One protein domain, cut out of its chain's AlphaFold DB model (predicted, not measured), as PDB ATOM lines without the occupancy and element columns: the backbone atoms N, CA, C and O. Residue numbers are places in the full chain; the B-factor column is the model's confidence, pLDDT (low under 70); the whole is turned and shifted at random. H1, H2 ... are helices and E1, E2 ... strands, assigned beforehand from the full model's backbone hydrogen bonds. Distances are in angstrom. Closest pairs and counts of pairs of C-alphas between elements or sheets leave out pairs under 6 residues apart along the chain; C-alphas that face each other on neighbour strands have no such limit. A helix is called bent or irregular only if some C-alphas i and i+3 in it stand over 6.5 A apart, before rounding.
ATOM      1  N   VAL A  32      35.285 -21.779  15.813       93.56
ATOM      2  CA  VAL A  32      35.677 -20.957  16.962       93.56
ATOM      3  C   VAL A  32      35.662 -21.813  18.212       93.56
ATOM      4  O   VAL A  32      34.629 -22.358  18.599       93.56
ATOM      5  N   VAL A  33      36.807 -21.891  18.883       95.06
ATOM      6  CA  VAL A  33      36.919 -22.564  20.175       95.06
ATOM      7  C   VAL A  33      37.216 -21.527  21.247       95.06
ATOM      8  O   VAL A  33      38.168 -20.759  21.123       95.06
ATOM      9  N   THR A  34      36.396 -21.482  22.294       95.31
ATOM     10  CA  THR A  34      36.583 -20.548  23.415       95.31
ATOM     11  C   THR A  34      36.792 -21.303  24.717       95.31
ATOM     12  O   THR A  34      36.133 -22.316  24.943       95.31
ATOM     13  N   TYR A  35      37.603 -20.744  25.610       95.94
ATOM     14  CA  TYR A  35      37.911 -21.302  26.926       95.94
ATOM     15  C   TYR A  35      37.602 -20.257  27.992       95.94
ATOM     16  O   TYR A  35      38.136 -19.153  27.918       95.94
ATOM     17  N   GLY A  36      36.701 -20.563  28.928       95.00
ATOM     18  CA  GLY A  36      36.350 -19.635  30.014       95.00
ATOM     19  C   GLY A  36      35.764 -18.295  29.550       95.00
ATOM     20  O   GLY A  36      35.898 -17.289  30.234       95.00
ATOM     21  N   GLY A  37      35.135 -18.239  28.371       94.25
ATOM     22  CA  GLY A  37      34.679 -16.979  27.778       94.25
ATOM     23  C   GLY A  37      33.619 -16.251  28.617       94.25
ATOM     24  O   GLY A  37      32.594 -16.831  28.966       94.25
ATOM     25  N   ALA A  38      33.831 -14.955  28.861       94.00
ATOM     26  CA  ALA A  38      32.932 -14.084  29.630       94.00
ATOM     27  C   ALA A  38      31.871 -13.351  28.780       94.00
ATOM     28  O   ALA A  38      31.179 -12.474  29.285       94.00
ATOM     29  N   SER A  39      31.756 -13.650  27.479       93.38
ATOM     30  CA  SER A  39      30.679 -13.096  26.646       93.38
ATOM     31  C   SER A  39      29.406 -13.927  26.794       93.38
ATOM     32  O   SER A  39      29.461 -15.155  26.726       93.38
ATOM     33  N   ARG A  40      28.255 -13.260  26.932       94.31
ATOM     34  CA  ARG A  40      26.928 -13.906  26.941       94.31
ATOM     35  C   ARG A  40      26.393 -14.183  25.544       94.31
ATOM     36  O   ARG A  40      25.542 -15.049  25.406       94.31
ATOM     37  N   ILE A  41      26.811 -13.409  24.540       94.38
ATOM     38  CA  ILE A  41      26.188 -13.406  23.209       94.38
ATOM     39  C   ILE A  41      27.253 -13.641  22.141       94.38
ATOM     40  O   ILE A  41      28.183 -12.846  21.984       94.38
ATOM     41  N   TYR A  42      27.058 -14.708  21.374       93.19
ATOM     42  CA  TYR A  42      27.823 -15.062  20.186       93.19
ATOM     43  C   TYR A  42      26.884 -15.073  18.977       93.19
ATOM     44  O   TYR A  42      25.756 -15.540  19.087       93.19
ATOM     45  N   PRO A  43      27.294 -14.521  17.828       92.31
ATOM     46  CA  PRO A  43      26.431 -14.414  16.659       92.31
ATOM     47  C   PRO A  43      26.262 -15.763  15.960       92.31
ATOM     48  O   PRO A  43      27.175 -16.587  15.958       92.31
ATOM     49  N   ASP A  44      25.136 -15.946  15.275       91.88
ATOM     50  CA  ASP A  44      24.878 -17.151  14.486       91.88
ATOM     51  C   ASP A  44      25.686 -17.183  13.187       91.88
ATOM     52  O   ASP A  44      25.713 -16.211  12.418       91.88
ATOM     53  N   GLY A  45      26.246 -18.351  12.882       90.12
ATOM     54  CA  GLY A  45      26.980 -18.616  11.647       90.12
ATOM     55  C   GLY A  45      28.187 -19.508  11.906       90.12
ATOM     56  O   GLY A  45      28.196 -20.619  11.392       90.12
ATOM     57  N   PRO A  46      29.172 -19.061  12.708       94.25
ATOM     58  CA  PRO A  46      30.345 -19.863  13.040       94.25
ATOM     59  C   PRO A  46      30.014 -21.138  13.812       94.25
ATOM     60  O   PRO A  46      29.066 -21.183  14.596       94.25
ATOM     61  N   ALA A  47      30.849 -22.155  13.623       94.56
ATOM     62  CA  ALA A  47      30.794 -23.394  14.379       94.56
ATOM     63  C   ALA A  47      31.527 -23.211  15.720       94.56
ATOM     64  O   ALA A  47      32.758 -23.271  15.784       94.56
ATOM     65  N   TYR A  48      30.773 -22.965  16.795       96.50
ATOM     66  CA  TYR A  48      31.343 -22.736  18.127       96.50
ATOM     67  C   TYR A  48      31.507 -24.017  18.945       96.50
ATOM     68  O   TYR A  48      30.611 -24.861  19.017       96.50
ATOM     69  N   THR A  49      32.629 -24.104  19.658       97.06
ATOM     70  CA  THR A  49      32.817 -24.998  20.804       97.06
ATOM     71  C   THR A  49      33.290 -24.189  22.015       97.06
ATOM     72  O   THR A  49      34.384 -23.630  22.020       97.06
ATOM     73  N   HIS A  50      32.471 -24.126  23.061       97.25
ATOM     74  CA  HIS A  50      32.770 -23.423  24.303       97.25
ATOM     75  C   HIS A  50      33.171 -24.409  25.395       97.25
ATOM     76  O   HIS A  50      32.335 -25.159  25.892       97.25
ATOM     77  N   TYR A  51      34.430 -24.376  25.816       97.19
ATOM     78  CA  TYR A  51      34.892 -25.087  26.998       97.19
ATOM     79  C   TYR A  51      34.633 -24.242  28.246       97.19
ATOM     80  O   TYR A  51      35.155 -23.133  28.390       97.19
ATOM     81  N   VAL A  52      33.827 -24.786  29.153       97.12
ATOM     82  CA  VAL A  52      33.412 -24.137  30.399       97.12
ATOM     83  C   VAL A  52      33.852 -25.005  31.569       97.12
ATOM     84  O   VAL A  52      33.339 -26.111  31.761       97.12
ATOM     85  N   ASN A  53      34.810 -24.520  32.356       96.69
ATOM     86  CA  ASN A  53      35.228 -25.205  33.571       96.69
ATOM     87  C   ASN A  53      34.109 -25.106  34.615       96.69
ATOM     88  O   ASN A  53      33.582 -24.034  34.906       96.69
ATOM     89  N   ARG A  54      33.716 -26.243  35.186       96.06
ATOM     90  CA  ARG A  54      32.657 -26.315  36.204       96.06
ATOM     91  C   ARG A  54      33.011 -25.537  37.469       96.06
ATOM     92  O   ARG A  54      32.102 -25.104  38.164       96.06
ATOM     93  N   LEU A  55      34.302 -25.372  37.746       94.81
ATOM     94  CA  LEU A  55      34.808 -24.648  38.912       94.81
ATOM     95  C   LEU A  55      35.039 -23.153  38.642       94.81
ATOM     96  O   LEU A  55      35.361 -22.415  39.566       94.81
ATOM     97  N   ASP A  56      34.898 -22.704  37.395       95.38
ATOM     98  CA  ASP A  56      35.180 -21.332  36.981       95.38
ATOM     99  C   ASP A  56      33.903 -20.475  36.994       95.38
ATOM    100  O   ASP A  56      33.059 -20.642  36.112       95.38
ATOM    101  N   PRO A  57      33.735 -19.539  37.944       94.56
ATOM    102  CA  PRO A  57      32.495 -18.776  38.076       94.56
ATOM    103  C   PRO A  57      32.259 -17.787  36.926       94.56
ATOM    104  O   PRO A  57      31.118 -17.391  36.690       94.56
ATOM    105  N   ILE A  58      33.296 -17.378  36.191       95.44
ATOM    106  CA  ILE A  58      33.190 -16.307  35.193       95.44
ATOM    107  C   ILE A  58      32.292 -16.684  34.000       95.44
ATOM    108  O   ILE A  58      31.318 -15.968  33.748       95.44
ATOM    109  N   PRO A  59      32.521 -17.795  33.274       96.25
ATOM    110  CA  PRO A  59      31.649 -18.204  32.178       96.25
ATOM    111  C   PRO A  59      30.238 -18.591  32.646       96.25
ATOM    112  O   PRO A  59      29.303 -18.506  31.850       96.25
ATOM    113  N   TRP A  60      30.055 -18.978  33.916       95.44
ATOM    114  CA  TRP A  60      28.735 -19.284  34.482       95.44
ATOM    115  C   TRP A  60      27.919 -18.041  34.826       95.44
ATOM    116  O   TRP A  60      26.712 -18.033  34.611       95.44
ATOM    117  N   LEU A  61      28.551 -16.988  35.345       95.12
ATOM    118  CA  LEU A  61      27.848 -15.771  35.765       95.12
ATOM    119  C   LEU A  61      27.749 -14.728  34.650       95.12
ATOM    120  O   LEU A  61      26.753 -14.006  34.550       95.12
ATOM    121  N   PHE A  62      28.769 -14.661  33.795       94.69
ATOM    122  CA  PHE A  62      28.905 -13.621  32.777       94.69
ATOM    123  C   PHE A  62      29.006 -14.171  31.357       94.69
ATOM    124  O   PHE A  62      28.804 -13.413  30.420       94.69
ATOM    125  N   GLY A  63      29.293 -15.460  31.180       95.56
ATOM    126  CA  GLY A  63      29.490 -16.072  29.868       95.56
ATOM    127  C   GLY A  63      28.287 -16.845  29.330       95.56
ATOM    128  O   GLY A  63      27.131 -16.555  29.635       95.56
ATOM    129  N   VAL A  64      28.584 -17.881  28.540       95.50
ATOM    130  CA  VAL A  64      27.586 -18.773  27.916       95.50
ATOM    131  C   VAL A  64      26.791 -19.623  28.912       95.50
ATOM    132  O   VAL A  64      25.787 -20.218  28.537       95.50
ATOM    133  N   GLY A  65      27.233 -19.705  30.171       92.56
ATOM    134  CA  GLY A  65      26.503 -20.377  31.244       92.56
ATOM    135  C   GLY A  65      25.484 -19.482  31.957       92.56
ATOM    136  O   GLY A  65      24.710 -19.991  32.766       92.56
ATOM    137  N   ALA A  66      25.473 -18.176  31.671       94.88
ATOM    138  CA  ALA A  66      24.594 -17.219  32.330       94.88
ATOM    139  C   ALA A  66      23.157 -17.269  31.784       94.88
ATOM    140  O   ALA A  66      22.913 -17.612  30.627       94.88
ATOM    141  N   LEU A  67      22.185 -16.848  32.600       93.44
ATOM    142  CA  LEU A  67      20.781 -16.768  32.183       93.44
ATOM    143  C   LEU A  67      20.617 -15.845  30.961       93.44
ATOM    144  O   LEU A  67      21.139 -14.732  30.948       93.44
ATOM    145  N   GLY A  68      19.885 -16.279  29.936       93.31
ATOM    146  CA  GLY A  68      19.699 -15.486  28.712       93.31
ATOM    147  C   GLY A  68      20.951 -15.375  27.834       93.31
ATOM    148  O   GLY A  68      21.023 -14.484  26.990       93.31
ATOM    149  N   ALA A  69      21.950 -16.236  28.038       95.94
ATOM    150  CA  ALA A  69      23.064 -16.355  27.111       95.94
ATOM    151  C   ALA A  69      22.620 -16.957  25.768       95.94
ATOM    152  O   ALA A  69      21.735 -17.809  25.700       95.94
ATOM    153  N   HIS A  70      23.292 -16.526  24.705       96.19
ATOM    154  CA  HIS A  70      23.180 -17.057  23.356       96.19
ATOM    155  C   HIS A  70      24.568 -17.507  22.905       96.19
ATOM    156  O   HIS A  70      25.428 -16.683  22.595       96.19
ATOM    157  N   ALA A  71      24.802 -18.818  22.899       96.00
ATOM    158  CA  ALA A  71      26.092 -19.412  22.539       96.00
ATOM    159  C   ALA A  71      26.367 -19.399  21.021       96.00
ATOM    160  O   ALA A  71      27.429 -19.816  20.579       96.00
ATOM    161  N   GLY A  72      25.430 -18.893  20.217       94.81
ATOM    162  CA  GLY A  72      25.427 -19.072  18.772       94.81
ATOM    163  C   GLY A  72      24.661 -20.334  18.378       94.81
ATOM    164  O   GLY A  72      24.586 -21.313  19.124       94.81
ATOM    165  N   LYS A  73      24.043 -20.293  17.200       94.12
ATOM    166  CA  LYS A  73      23.274 -21.406  16.648       94.12
ATOM    167  C   LYS A  73      24.126 -22.677  16.559       94.12
ATOM    168  O   LYS A  73      25.233 -22.648  16.032       94.12
ATOM    169  N   ASP A  74      23.575 -23.780  17.068       95.00
ATOM    170  CA  ASP A  74      24.180 -25.120  17.072       95.00
ATOM    171  C   ASP A  74      25.540 -25.212  17.803       95.00
ATOM    172  O   ASP A  74      26.299 -26.169  17.624       95.00
ATOM    173  N   ALA A  75      25.851 -24.233  18.662       96.56
ATOM    174  CA  ALA A  75      27.078 -24.211  19.445       96.56
ATOM    175  C   ALA A  75      27.172 -25.386  20.427       96.56
ATOM    176  O   ALA A  75      26.210 -25.752  21.110       96.56
ATOM    177  N   LYS A  76      28.378 -25.942  20.566       96.75
ATOM    178  CA  LYS A  76      28.675 -27.000  21.538       96.75
ATOM    179  C   LYS A  76      29.215 -26.386  22.821       96.75
ATOM    180  O   LYS A  76      30.244 -25.721  22.791       96.75
ATOM    181  N   VAL A  77      28.581 -26.645  23.963       96.50
ATOM    182  CA  VAL A  77      29.112 -26.252  25.280       96.50
ATOM    183  C   VAL A  77      29.664 -27.485  25.989       96.50
ATOM    184  O   VAL A  77      28.916 -28.358  26.427       96.50
ATOM    185  N   VAL A  78      30.987 -27.556  26.111       96.31
ATOM    186  CA  VAL A  78      31.716 -28.666  26.723       96.31
ATOM    187  C   VAL A  78      32.066 -28.300  28.160       96.31
ATOM    188  O   VAL A  78      32.857 -27.394  28.421       96.31
ATOM    189  N   LYS A  79      31.471 -29.011  29.118       96.38
ATOM    190  CA  LYS A  79      31.748 -28.802  30.544       96.38
ATOM    191  C   LYS A  79      32.963 -29.617  30.959       96.38
ATOM    192  O   LYS A  79      32.948 -30.838  30.829       96.38
ATOM    193  N   VAL A  80      33.961 -28.955  31.525       95.69
ATOM    194  CA  VAL A  80      35.243 -29.564  31.905       95.69
ATOM    195  C   VAL A  80      35.591 -29.317  33.370       95.69
ATOM    196  O   VAL A  80      34.891 -28.567  34.049       95.69
ATOM    197  N   ILE A  81      36.637 -29.970  33.879       94.81
ATOM    198  CA  ILE A  81      37.154 -29.758  35.237       94.81
ATOM    199  C   ILE A  81      38.660 -29.548  35.140       94.81
ATOM    200  O   ILE A  81      39.422 -30.489  34.941       94.81
ATOM    201  N   GLY A  82      39.070 -28.294  35.275       92.31
ATOM    202  CA  GLY A  82      40.460 -27.876  35.182       92.31
ATOM    203  C   GLY A  82      40.958 -27.277  36.487       92.31
ATOM    204  O   GLY A  82      40.231 -26.511  37.121       92.31
ATOM    205  N   LEU A  83      42.200 -27.594  36.854       93.44
ATOM    206  CA  LEU A  83      42.887 -26.964  37.975       93.44
ATOM    207  C   LEU A  83      44.311 -26.583  37.563       93.44
ATOM    208  O   LEU A  83      45.137 -27.431  37.232       93.44
ATOM    209  N   GLY A  84      44.566 -25.283  37.545       90.38
ATOM    210  CA  GLY A  84      45.879 -24.681  37.397       90.38
ATOM    211  C   GLY A  84      46.653 -24.637  38.722       90.38
ATOM    212  O   GLY A  84      46.188 -25.143  39.744       90.38
ATOM    213  N   PRO A  85      47.852 -24.033  38.723       90.19
ATOM    214  CA  PRO A  85      48.617 -23.811  39.947       90.19
ATOM    215  C   PRO A  85      47.829 -22.935  40.928       90.19
ATOM    216  O   PRO A  85      47.029 -22.095  40.514       90.19
ATOM    217  N   LEU A  86      48.103 -23.091  42.223       87.75
ATOM    218  CA  LEU A  86      47.633 -22.132  43.215       87.75
ATOM    219  C   LEU A  86      48.353 -20.796  42.992       87.75
ATOM    220  O   LEU A  86      49.579 -20.748  42.913       87.75
ATOM    221  N   GLU A  87      47.581 -19.721  42.894       85.31
ATOM    222  CA  GLU A  87      48.073 -18.358  42.708       85.31
ATOM    223  C   GLU A  87      47.451 -17.443  43.768       85.31
ATOM    224  O   GLU A  87      46.457 -17.798  44.399       85.31
ATOM    225  N   TRP A  88      48.023 -16.247  43.952       83.38
ATOM    226  CA  TRP A  88      47.488 -15.249  44.887       83.38
ATOM    227  C   TRP A  88      46.034 -14.868  44.571       83.38
ATOM    228  O   TRP A  88      45.230 -14.650  45.473       83.38
ATOM    229  N   ASN A  89      45.692 -14.805  43.282       83.38
ATOM    230  CA  ASN A  89      44.323 -14.588  42.847       83.38
ATOM    231  C   ASN A  89      43.523 -15.900  42.964       83.38
ATOM    232  O   ASN A  89      43.805 -16.841  42.219       83.38
ATOM    233  N   PRO A  90      42.484 -15.964  43.816       79.88
ATOM    234  CA  PRO A  90      41.766 -17.207  44.089       79.88
ATOM    235  C   PRO A  90      40.968 -17.748  42.893       79.88
ATOM    236  O   PRO A  90      40.613 -18.925  42.900       79.88
ATOM    237  N   ILE A  91      40.696 -16.941  41.858       85.00
ATOM    238  CA  ILE A  91      40.014 -17.418  40.639       85.00
ATOM    239  C   ILE A  91      40.982 -17.902  39.551       85.00
ATOM    240  O   ILE A  91      40.578 -18.672  38.680       85.00
ATOM    241  N   SER A  92      42.262 -17.514  39.596       86.00
ATOM    242  CA  SER A  92      43.264 -17.931  38.601       86.00
ATOM    243  C   SER A  92      43.394 -19.453  38.435       86.00
ATOM    244  O   SER A  92      43.480 -19.901  37.287       86.00
ATOM    245  N   PRO A  93      43.357 -20.278  39.503       93.06
ATOM    246  CA  PRO A  93      43.510 -21.726  39.369       93.06
ATOM    247  C   PRO A  93      42.380 -22.394  38.581       93.06
ATOM    248  O   PRO A  93      42.545 -23.520  38.127       93.06
ATOM    249  N   VAL A  94      41.231 -21.739  38.411       94.06
ATOM    250  CA  VAL A  94      40.056 -22.327  37.747       94.06
ATOM    251  C   VAL A  94      39.668 -21.586  36.469       94.06
ATOM    252  O   VAL A  94      39.233 -22.227  35.514       94.06
ATOM    253  N   HIS A  95      39.873 -20.269  36.424       94.25
ATOM    254  CA  HIS A  95      39.565 -19.417  35.274       94.25
ATOM    255  C   HIS A  95      40.758 -19.219  34.329       94.25
ATOM    256  O   HIS A  95      40.586 -19.003  33.130       94.25
ATOM    257  N   GLY A  96      41.983 -19.290  34.856       91.19
ATOM    258  CA  GLY A  96      43.193 -19.005  34.096       91.19
ATOM    259  C   GLY A  96      43.454 -20.015  32.979       91.19
ATOM    260  O   GLY A  96      43.052 -21.177  33.044       91.19
ATOM    261  N   PHE A  97      44.220 -19.591  31.970       90.75
ATOM    262  CA  PHE A  97      44.613 -20.413  30.816       90.75
ATOM    263  C   PHE A  97      45.123 -21.810  31.212       90.75
ATOM    264  O   PHE A  97      44.775 -22.810  30.588       90.75
ATOM    265  N   ARG A  98      45.904 -21.897  32.299       91.88
ATOM    266  CA  ARG A  98      46.466 -23.162  32.795       91.88
ATOM    267  C   ARG A  98      45.410 -24.169  33.254       91.88
ATOM    268  O   ARG A  98      45.657 -25.362  33.123       91.88
ATOM    269  N   ALA A  99      44.252 -23.718  33.736       94.31
ATOM    270  CA  ALA A  99      43.148 -24.607  34.092       94.31
ATOM    271  C   ALA A  99      42.552 -25.289  32.848       94.31
ATOM    272  O   ALA A  99      42.116 -26.434  32.910       94.31
ATOM    273  N   TYR A 100      42.580 -24.610  31.699       94.94
ATOM    274  CA  TYR A 100      42.025 -25.112  30.442       94.94
ATOM    275  C   TYR A 100      43.047 -25.830  29.550       94.94
ATOM    276  O   TYR A 100      42.653 -26.499  28.596       94.94
ATOM    277  N   LEU A 101      44.344 -25.730  29.861       93.50
ATOM    278  CA  LEU A 101      45.443 -26.221  29.026       93.50
ATOM    279  C   LEU A 101      45.295 -27.679  28.534       93.50
ATOM    280  O   LEU A 101      45.564 -27.907  27.354       93.50
ATOM    281  N   PRO A 102      44.827 -28.658  29.339       91.50
ATOM    282  CA  PRO A 102      44.614 -30.022  28.844       91.50
ATOM    283  C   PRO A 102      43.623 -30.088  27.672       91.50
ATOM    284  O   PRO A 102      43.852 -30.804  26.700       91.50
ATOM    285  N   TYR A 103      42.555 -29.294  27.740       92.12
ATOM    286  CA  TYR A 103      41.491 -29.246  26.735       92.12
ATOM    287  C   TYR A 103      41.893 -28.424  25.516       92.12
ATOM    288  O   TYR A 103      41.530 -28.762  24.392       92.12
ATOM    289  N   ILE A 104      42.696 -27.381  25.735       90.62
ATOM    290  CA  ILE A 104      43.320 -26.621  24.653       90.62
ATOM    291  C   ILE A 104      44.174 -27.564  23.813       90.62
ATOM    292  O   ILE A 104      43.924 -27.677  22.616       90.62
ATOM    293  N   ASN A 105      45.097 -28.295  24.444       88.88
ATOM    294  CA  ASN A 105      45.996 -29.234  23.771       88.88
ATOM    295  C   ASN A 105      45.239 -30.321  22.997       88.88
ATOM    296  O   ASN A 105      45.609 -30.642  21.869       88.88
ATOM    297  N   GLU A 106      44.156 -30.851  23.570       84.69
ATOM    298  CA  GLU A 106      43.278 -31.801  22.884       84.69
ATOM    299  C   GLU A 106      42.610 -31.190  21.648       84.69
ATOM    300  O   GLU A 106      42.641 -31.793  20.578       84.69
ATOM    301  N   SER A 107      42.058 -29.980  21.765       81.44
ATOM    302  CA  SER A 107      41.318 -29.335  20.672       81.44
ATOM    303  C   SER A 107      42.171 -28.994  19.447       81.44
ATOM    304  O   SER A 107      41.654 -28.977  18.334       81.44
ATOM    305  N   ILE A 108      43.461 -28.707  19.650       82.31
ATOM    306  CA  ILE A 108      44.393 -28.303  18.586       82.31
ATOM    307  C   ILE A 108      45.266 -29.466  18.104       82.31
ATOM    308  O   ILE A 108      46.198 -29.254  17.335       82.31
ATOM    309  N   GLY A 109      44.989 -30.693  18.563       70.88
ATOM    310  CA  GLY A 109      45.719 -31.891  18.145       70.88
ATOM    311  C   GLY A 109      47.168 -31.953  18.636       70.88
ATOM    312  O   GLY A 109      47.941 -32.772  18.146       70.88
TER     313      GLY A 109
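This is residues 32 to 109 of the 112 residues of an uncharacterized protein of Gammaproteobacteria bacterium (UniProt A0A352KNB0). A small sheet of three parallel strands has the helix H3 slantwise over one face, while two long loops, residues 36 to 46 and 62 to 75, loop out on the other side of the sheet. The short helix H1 only grazes the sheet, and the short H2 lies beyond the end of E2, where residues 81 to 91 make a wide loop. The 78 printed residues hold three named helices and three named strands, in the order E1 E2 H1 E3 H2 H3, and the sheet's order is E1, E2, E3. The class is mixed, helices and strands, though under half of the residues, 36 of 78, are in named elements. The whole is compact, with a radius of gyration of the C-alphas of 12.3 A, and flat, spanning 38 by 31 by 14 A.

The inner strand E2, residues 47 to 53, is parallel to the edge strand E1, residues 32 to 35, at 7 degrees; N 34 and O 49 are 3.0 A apart, N 51 and O 34 2.8 A. On its other side E2 is parallel to the edge strand E3, residues 76 to 80, at 20 degrees, with N 50 and O 76 at 2.8 A. H3, residues 97 to 107, is on one face, forming two layers, a helix layer and a sheet. Its height over the sheet is 8.4 A, and it lies over E2 and only just over E1, where 3 of its C-alphas fall. It runs slantwise to the strands, at 34 degrees to E2 on the local plane. The closest C-alphas of E1 and H3 are those of Tyr 35 and Tyr 100, 6.6 A apart. H1, residues 57 to 61, only grazes the sheet with residues 58 to 60; the closest C-alphas of E2 and H1, Val 52 and Pro 59, are 6.4 A apart. E2, H1 and E3 form a strand-helix-strand unit, two parallel neighbour strands with a helix between, whose crossover is right-handed. H2, residues 92 to 95, is only just not on the sheet, with 4 pairs of C-alphas within 10 A. H2 and H3 are close but not clearly touching, the closest C-alphas being those of Pro 93 and Ala 99, 6.0 A apart. Every O i to N i+4 pair is within hydrogen-bond range in H1, and 5 of 7 are in H3; H2 is too short for such a pair.

E1 begins at C-alpha 32 (35.677, -20.957, 16.962) and is 10.2 A long. E2 is 19.8 A, H1 6.0 A, E3 12.5 A and H2 5.2 A. H3, 13.9 A, ends at C-alpha 107 (41.318, -29.335, 20.672); it is irregular, with C-alphas 99 and 102 7.7 A apart.

The two C-alphas farthest apart, those of Gly 45 and Trp 88, are 39.2 A apart. The links E1 to E2, H1 to E3 and E3 to H2 are long. The printed part has no cut, and no printed residue has a pLDDT under 70.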